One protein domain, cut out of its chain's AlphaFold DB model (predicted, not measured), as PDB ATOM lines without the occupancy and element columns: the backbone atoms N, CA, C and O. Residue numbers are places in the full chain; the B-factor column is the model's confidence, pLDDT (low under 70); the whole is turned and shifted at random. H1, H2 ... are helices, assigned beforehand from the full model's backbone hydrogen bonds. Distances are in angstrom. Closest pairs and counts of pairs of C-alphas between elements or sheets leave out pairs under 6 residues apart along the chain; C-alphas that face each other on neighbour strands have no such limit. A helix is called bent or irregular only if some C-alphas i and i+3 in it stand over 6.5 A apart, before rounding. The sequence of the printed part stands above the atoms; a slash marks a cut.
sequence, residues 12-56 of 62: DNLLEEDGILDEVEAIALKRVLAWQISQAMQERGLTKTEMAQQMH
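What this domain is: This is residues 12 to 56 of the 62 residues of the protein "HTH_37 domain-containing protein" of Coleofasciculus chthonoplastes PCC 7420 (UniProt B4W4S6). One long, straight helix, H2, makes the shaft of a thin, stretched structure, with a short helix turned off at each end: H1 at the end where H2 begins and H3 at the end where H2 finishes. H1 and H3 lie to opposite sides of the shaft, in a drawn-out Z, and the middle of H2, residues 26 to 36, has nothing beside it. The printed part has 45 residues with three named helices, in the order H1, H2, H3, and no named strand; the class is all helix. The whole is extended, with a radius of gyration of the C-alphas of 15.5 A, and the C-alphas span 44 by 19 by 9 A along their three main axes.

How they stand to each other: The printed part opens with H1, residues 12 to 17, and a tight link of 3 residues joins it to H2, residues 21 to 43. H1 and H2 touch only at the corner by their link, and only just, with 3 pairs of C-alphas within 8 A. The closest C-alphas of the two are those of Leu 15 and Leu 21, 4.7 A apart. H2 touches H1 with residues 21 to 24 alone. The two helices run opposite ways at a steep tilt of 38 degrees, only just past shallow, and their centres are 21.1 A apart. Residues 26 to 36, which belong to H2, stand free: no C-alpha 8 or more residues away along the chain comes within 10 A of them. After H2 a tight link of 4 residues leads to H3, residues 48 to 54. H2 and H3 are close but not clearly touching, with 2 pairs of C-alphas within 8 A. Their closest C-alphas are those of Met 41 and Met 51, 6.9 A apart. The lines of H2 and H3 are about perpendicular, at 90 degrees, and their centres are 18.0 A apart. H1 and H3 are apart. In H1, H2 and H3 every pair of a backbone O of residue i and N of residue i+4 inside the helix is within hydrogen-bond range.

Where its parts are: H1 runs from Asp 12 to Glu 17, 6 residues, and measures 8.6 A from first to last C-alpha; it begins at C-alpha 12, at (42.624, -38.467, -26.035). H2 runs from Leu 21 to Glu 43. Its 23 residues make it the longest helix, and it measures 32.4 A from C-alpha 21 at (37.069, -35.194, -24.012) to C-alpha 43 at (54.572, -7.930, -24.212). H3 runs from Lys 48 to Gln 54, 7 residues and 10.0 A, and ends at C-alpha 54, at (41.715, -1.897, -28.264). Met 55 and His 56 follow H3. No helix is bent or irregular.

The domain as a whole: The outline of the C-alphas is a rod. The two C-alphas farthest apart are those of Glu 17 and Glu 50, 43.8 A from each other, and the first and last printed C-alphas, those of Asp 12 and His 56, are 36.2 A apart. The printed part has no cut between residues 12 and 56, and none of its links is long. The mean pLDDT of the printed part of this predicted model is 91.5, with means of 89 for H1, 93 for H2 and 88 for H3, and no printed residue is under 70.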
ATOM      1  N   ASP A  12      43.951 -38.639 -25.437       86.31
ATOM      2  CA  ASP A  12      42.624 -38.467 -26.035       86.31
ATOM      3  C   ASP A  12      41.764 -39.715 -25.815       86.31
ATOM      4  O   ASP A  12      40.638 -39.601 -25.352       86.31
ATOM      5  N   ASN A  13      42.337 -40.911 -26.001       88.06
ATOM      6  CA  ASN A  13      41.634 -42.169 -25.747       88.06
ATOM      7  C   ASN A  13      41.197 -42.293 -24.278       88.06
ATOM      8  O   ASN A  13      40.098 -42.760 -24.015       88.06
ATOM      9  N   LEU A  14      42.030 -41.857 -23.323       88.50
ATOM     10  CA  LEU A  14      41.662 -41.866 -21.900       88.50
ATOM     11  C   LEU A  14      40.502 -40.900 -21.608       88.50
ATOM     12  O   LEU A  14      39.609 -41.214 -20.830       88.50
ATOM     13  N   LEU A  15      40.503 -39.721 -22.235       91.81
ATOM     14  CA  LEU A  15      39.453 -38.716 -22.050       91.81
ATOM     15  C   LEU A  15      38.144 -39.090 -22.767       91.81
ATOM     16  O   LEU A  15      37.065 -38.724 -22.297       91.81
ATOM     17  N   GLU A  16      38.231 -39.813 -23.886       91.06
ATOM     18  CA  GLU A  16      37.085 -40.404 -24.586       91.06
ATOM     19  C   GLU A  16      36.460 -41.551 -23.789       91.06
ATOM     20  O   GLU A  16      35.235 -41.632 -23.716       91.06
ATOM     21  N   GLU A  17      37.275 -42.406 -23.158       89.25
ATOM     22  CA  GLU A  17      36.805 -43.489 -22.279       89.25
ATOM     23  C   GLU A  17      35.957 -42.953 -21.115       89.25
ATOM     24  O   GLU A  17      34.917 -43.531 -20.786       89.25
ATOM     25  N   ASP A  18      36.353 -41.813 -20.550       88.44
ATOM     26  CA  ASP A  18      35.614 -41.117 -19.492       88.44
ATOM     27  C   ASP A  18      34.453 -40.249 -20.029       88.44
ATOM     28  O   ASP A  18      33.657 -39.721 -19.251       88.44
ATOM     29  N   GLY A  19      34.331 -40.092 -21.354       91.19
ATOM     30  CA  GLY A  19      33.295 -39.283 -22.007       91.19
ATOM     31  C   GLY A  19      33.418 -37.773 -21.767       91.19
ATOM     32  O   GLY A  19      32.449 -37.045 -21.978       91.19
ATOM     33  N   ILE A  20      34.585 -37.296 -21.320       94.88
ATOM     34  CA  ILE A  20      34.838 -35.892 -20.939       94.88
ATOM     35  C   ILE A  20      35.739 -35.143 -21.926       94.88
ATOM     36  O   ILE A  20      36.070 -33.983 -21.673       94.88
ATOM     37  N   LEU A  21      36.158 -35.784 -23.024       91.88
ATOM     38  CA  LEU A  21      37.069 -35.194 -24.012       91.88
ATOM     39  C   LEU A  21      36.621 -33.788 -24.437       91.88
ATOM     40  O   LEU A  21      37.389 -32.837 -24.288       91.88
ATOM     41  N   ASP A  22      35.367 -33.645 -24.869       91.44
ATOM     42  CA  ASP A  22      34.819 -32.376 -25.365       91.44
ATOM     43  C   ASP A  22      34.859 -31.262 -24.304       91.44
ATOM     44  O   ASP A  22      35.186 -30.104 -24.590       91.44
ATOM     45  N   GLU A  23      34.545 -31.595 -23.049       92.31
ATOM     46  CA  GLU A  23      34.561 -30.633 -21.944       92.31
ATOM     47  C   GLU A  23      35.987 -30.179 -21.623       92.31
ATOM     48  O   GLU A  23      36.251 -28.982 -21.447       92.31
ATOM     49  N   VAL A  24      36.920 -31.131 -21.568       93.75
ATOM     50  CA  VAL A  24      38.333 -30.867 -21.295       93.75
ATOM     51  C   VAL A  24      38.945 -30.031 -22.411       93.75
ATOM     52  O   VAL A  24      39.642 -29.055 -22.118       93.75
ATOM     53  N   GLU A  25      38.641 -30.341 -23.670       93.00
ATOM     54  CA  GLU A  25      39.111 -29.580 -24.823       93.00
ATOM     55  C   GLU A  25      38.579 -28.139 -24.793       93.00
ATOM     56  O   GLU A  25      39.354 -27.183 -24.916       93.00
ATOM     57  N   ALA A  26      37.286 -27.948 -24.517       94.75
ATOM     58  CA  ALA A  26      36.691 -26.618 -24.402       94.75
ATOM     59  C   ALA A  26      37.325 -25.786 -23.269       94.75
ATOM     60  O   ALA A  26      37.605 -24.589 -23.432       94.75
ATOM     61  N   ILE A  27      37.586 -26.406 -22.113       94.81
ATOM     62  CA  ILE A  27      38.251 -25.752 -20.978       94.81
ATOM     63  C   ILE A  27      39.703 -25.411 -21.326       94.81
ATOM     64  O   ILE A  27      40.155 -24.294 -21.038       94.81
ATOM     65  N   ALA A  28      40.429 -26.342 -21.944       94.50
ATOM     66  CA  ALA A  28      41.809 -26.146 -22.366       94.50
ATOM     67  C   ALA A  28      41.907 -24.974 -23.349       94.50
ATOM     68  O   ALA A  28      42.685 -24.046 -23.116       94.50
ATOM     69  N   LEU A  29      41.046 -24.943 -24.369       94.69
ATOM     70  CA  LEU A  29      40.983 -23.862 -25.348       94.69
ATOM     71  C   LEU A  29      40.723 -22.509 -24.679       94.69
ATOM     72  O   LEU A  29      41.460 -21.545 -24.900       94.69
ATOM     73  N   LYS A  30      39.720 -22.433 -23.797       94.75
ATOM     74  CA  LYS A  30      39.407 -21.207 -23.048       94.75
ATOM     75  C   LYS A  30      40.608 -20.710 -22.241       94.75
ATOM     76  O   LYS A  30      40.864 -19.505 -22.182       94.75
ATOM     77  N   ARG A  31      41.350 -21.626 -21.615       95.38
ATOM     78  CA  ARG A  31      42.522 -21.296 -20.798       95.38
ATOM     79  C   ARG A  31      43.696 -20.821 -21.646       95.38
ATOM     80  O   ARG A  31      44.340 -19.843 -21.270       95.38
ATOM     81  N   VAL A  32      43.937 -21.464 -22.788       96.06
ATOM     82  CA  VAL A  32      44.970 -21.060 -23.750       96.06
ATOM     83  C   VAL A  32      44.685 -19.656 -24.276       96.06
ATOM     84  O   VAL A  32      45.573 -18.810 -24.238       96.06
ATOM     85  N   LEU A  33      43.441 -19.364 -24.668       94.06
ATOM     86  CA  LEU A  33      43.050 -18.029 -25.130       94.06
ATOM     87  C   LEU A  33      43.271 -16.957 -24.053       94.06
ATOM     88  O   LEU A  33      43.858 -15.909 -24.322       94.06
ATOM     89  N   ALA A  34      42.856 -17.222 -22.810       92.56
ATOM     90  CA  ALA A  34      43.067 -16.293 -21.701       92.56
ATOM     91  C   ALA A  34      44.561 -16.043 -21.420       92.56
ATOM     92  O   ALA A  34      44.971 -14.912 -21.135       92.56
ATOM     93  N   TRP A  35      45.381 -17.090 -21.518       94.94
ATOM     94  CA  TRP A  35      46.828 -16.981 -21.374       94.94
ATOM     95  C   TRP A  35      47.450 -16.162 -22.510       94.94
ATOM     96  O   TRP A  35      48.198 -15.231 -22.224       94.94
ATOM     97  N   GLN A  36      47.083 -16.418 -23.769       94.00
ATOM     98  CA  GLN A  36      47.577 -15.663 -24.928       94.00
ATOM     99  C   GLN A  36      47.264 -14.167 -24.828       94.00
ATOM    100  O   GLN A  36      48.133 -13.338 -25.089       94.00
ATOM    101  N   ILE A  37      46.057 -13.805 -24.382       91.06
ATOM    102  CA  ILE A  37      45.693 -12.401 -24.140       91.06
ATOM    103  C   ILE A  37      46.572 -11.803 -23.037       91.06
ATOM    104  O   ILE A  37      47.079 -10.693 -23.177       91.06
ATOM    105  N   SER A  38      46.796 -12.551 -21.956       91.06
ATOM    106  CA  SER A  38      47.634 -12.099 -20.840       91.06
ATOM    107  C   SER A  38      49.094 -11.895 -21.259       91.06
ATOM    108  O   SER A  38      49.720 -10.934 -20.818       91.06
ATOM    109  N   GLN A  39      49.628 -12.766 -22.120       94.50
ATOM    110  CA  GLN A  39      50.962 -12.607 -22.705       94.50
ATOM    111  C   GLN A  39      51.023 -11.378 -23.614       94.50
ATOM    112  O   GLN A  39      51.874 -10.521 -23.406       94.50
ATOM    113  N   ALA A  40      50.065 -11.218 -24.531       92.38
ATOM    114  CA  ALA A  40      50.012 -10.061 -25.423       92.38
ATOM    115  C   ALA A  40      49.921  -8.729 -24.658       92.38
ATOM    116  O   ALA A  40      50.503  -7.728 -25.075       92.38
ATOM    117  N   MET A  41      49.217  -8.707 -23.523       92.75
ATOM    118  CA  MET A  41      49.185  -7.546 -22.636       92.75
ATOM    119  C   MET A  41      50.548  -7.265 -21.996       92.75
ATOM    120  O   MET A  41      50.962  -6.111 -21.963       92.75
ATOM    121  N   GLN A  42      51.254  -8.293 -21.513       92.62
ATOM    122  CA  GLN A  42      52.587  -8.134 -20.916       92.62
ATOM    123  C   GLN A  42      53.620  -7.663 -21.943       92.62
ATOM    124  O   GLN A  42      54.341  -6.707 -21.678       92.62
ATOM    125  N   GLU A  43      53.648  -8.279 -23.125       93.12
ATOM    126  CA  GLU A  43      54.572  -7.930 -24.212       93.12
ATOM    127  C   GLU A  43      54.405  -6.482 -24.681       93.12
ATOM    128  O   GLU A  43      55.378  -5.807 -25.006       93.12
ATOM    129  N   ARG A  44      53.161  -5.993 -24.704       91.81
ATOM    130  CA  ARG A  44      52.831  -4.628 -25.132       91.81
ATOM    131  C   ARG A  44      52.794  -3.626 -23.977       91.81
ATOM    132  O   ARG A  44      52.554  -2.448 -24.222       91.81
ATOM    133  N   GLY A  45      52.989  -4.077 -22.736       91.00
ATOM    134  CA  GLY A  45      52.865  -3.246 -21.537       91.00
ATOM    135  C   GLY A  45      51.461  -2.669 -21.315       91.00
ATOM    136  O   GLY A  45      51.333  -1.611 -20.706       91.00
ATOM    137  N   LEU A  46      50.414  -3.329 -21.820       89.94
ATOM    138  CA  LEU A  46      49.038  -2.833 -21.773       89.94
ATOM    139  C   LEU A  46      48.354  -3.184 -20.453       89.94
ATOM    140  O   LEU A  46      48.348  -4.331 -19.995       89.94
ATOM    141  N   THR A  47      47.665  -2.204 -19.885       88.81
ATOM    142  CA  THR A  47      46.716  -2.415 -18.797       88.81
ATOM    143  C   THR A  47      45.432  -3.075 -19.308       88.81
ATOM    144  O   THR A  47      45.085  -3.030 -20.490       88.81
ATOM    145  N   LYS A  48      44.665  -3.688 -18.400       85.94
ATOM    146  CA  LYS A  48      43.381  -4.340 -18.727       85.94
ATOM    147  C   LYS A  48      42.374  -3.378 -19.372       85.94
ATOM    148  O   LYS A  48      41.566  -3.806 -20.189       85.94
ATOM    149  N   THR A  49      42.413  -2.099 -19.003       88.50
ATOM    150  CA  THR A  49      41.563  -1.044 -19.569       88.50
ATOM    151  C   THR A  49      41.965  -0.693 -20.995       88.50
ATOM    152  O   THR A  49      41.096  -0.602 -21.857       88.50
ATOM    153  N   GLU A  50      43.265  -0.558 -21.263       88.75
ATOM    154  CA  GLU A  50      43.777  -0.261 -22.607       88.75
ATOM    155  C   GLU A  50      43.530  -1.431 -23.559       88.75
ATOM    156  O   GLU A  50      43.052  -1.229 -24.673       88.75
ATOM    157  N   MET A  51      43.763  -2.666 -23.102       89.81
ATOM    158  CA  MET A  51      43.451  -3.857 -23.891       89.81
ATOM    159  C   MET A  51      41.958  -3.927 -24.231       89.81
ATOM    160  O   MET A  51      41.597  -4.168 -25.381       89.81
ATOM    161  N   ALA A  52      41.078  -3.670 -23.259       89.44
ATOM    162  CA  ALA A  52      39.635  -3.692 -23.483       89.44
ATOM    163  C   ALA A  52      39.201  -2.643 -24.524       89.44
ATOM    164  O   ALA A  52      38.436  -2.963 -25.433       89.44
ATOM    165  N   GLN A  53      39.762  -1.429 -24.456       89.06
ATOM    166  CA  GLN A  53      39.536  -0.379 -25.455       89.06
ATOM    167  C   GLN A  53      39.997  -0.801 -26.858       89.06
ATOM    168  O   GLN A  53      39.244  -0.623 -27.813       89.06
ATOM    169  N   GLN A  54      41.185  -1.402 -26.983       88.00
ATOM    170  CA  GLN A  54      41.715  -1.897 -28.264       88.00
ATOM    171  C   GLN A  54      40.879  -3.042 -28.845       88.00
ATOM    172  O   GLN A  54      40.714  -3.144 -30.056       88.00
ATOM    173  N   MET A  55      40.332  -3.900 -27.986       88.00
ATOM    174  CA  MET A  55      39.474  -5.012 -28.396       88.00
ATOM    175  C   MET A  55      38.013  -4.601 -28.618       88.00
ATOM    176  O   MET A  55      37.198  -5.460 -28.943       88.00
ATOM    177  N   HIS A  56      37.655  -3.330 -28.401       90.69
ATOM    178  CA  HIS A  56      36.264  -2.865 -28.373       90.69
ATOM    179  C   HIS A  56      35.372  -3.690 -27.428       90.69
ATOM    180  O   HIS A  56      34.195  -3.933 -27.691       90.69
TER     181      HIS A  56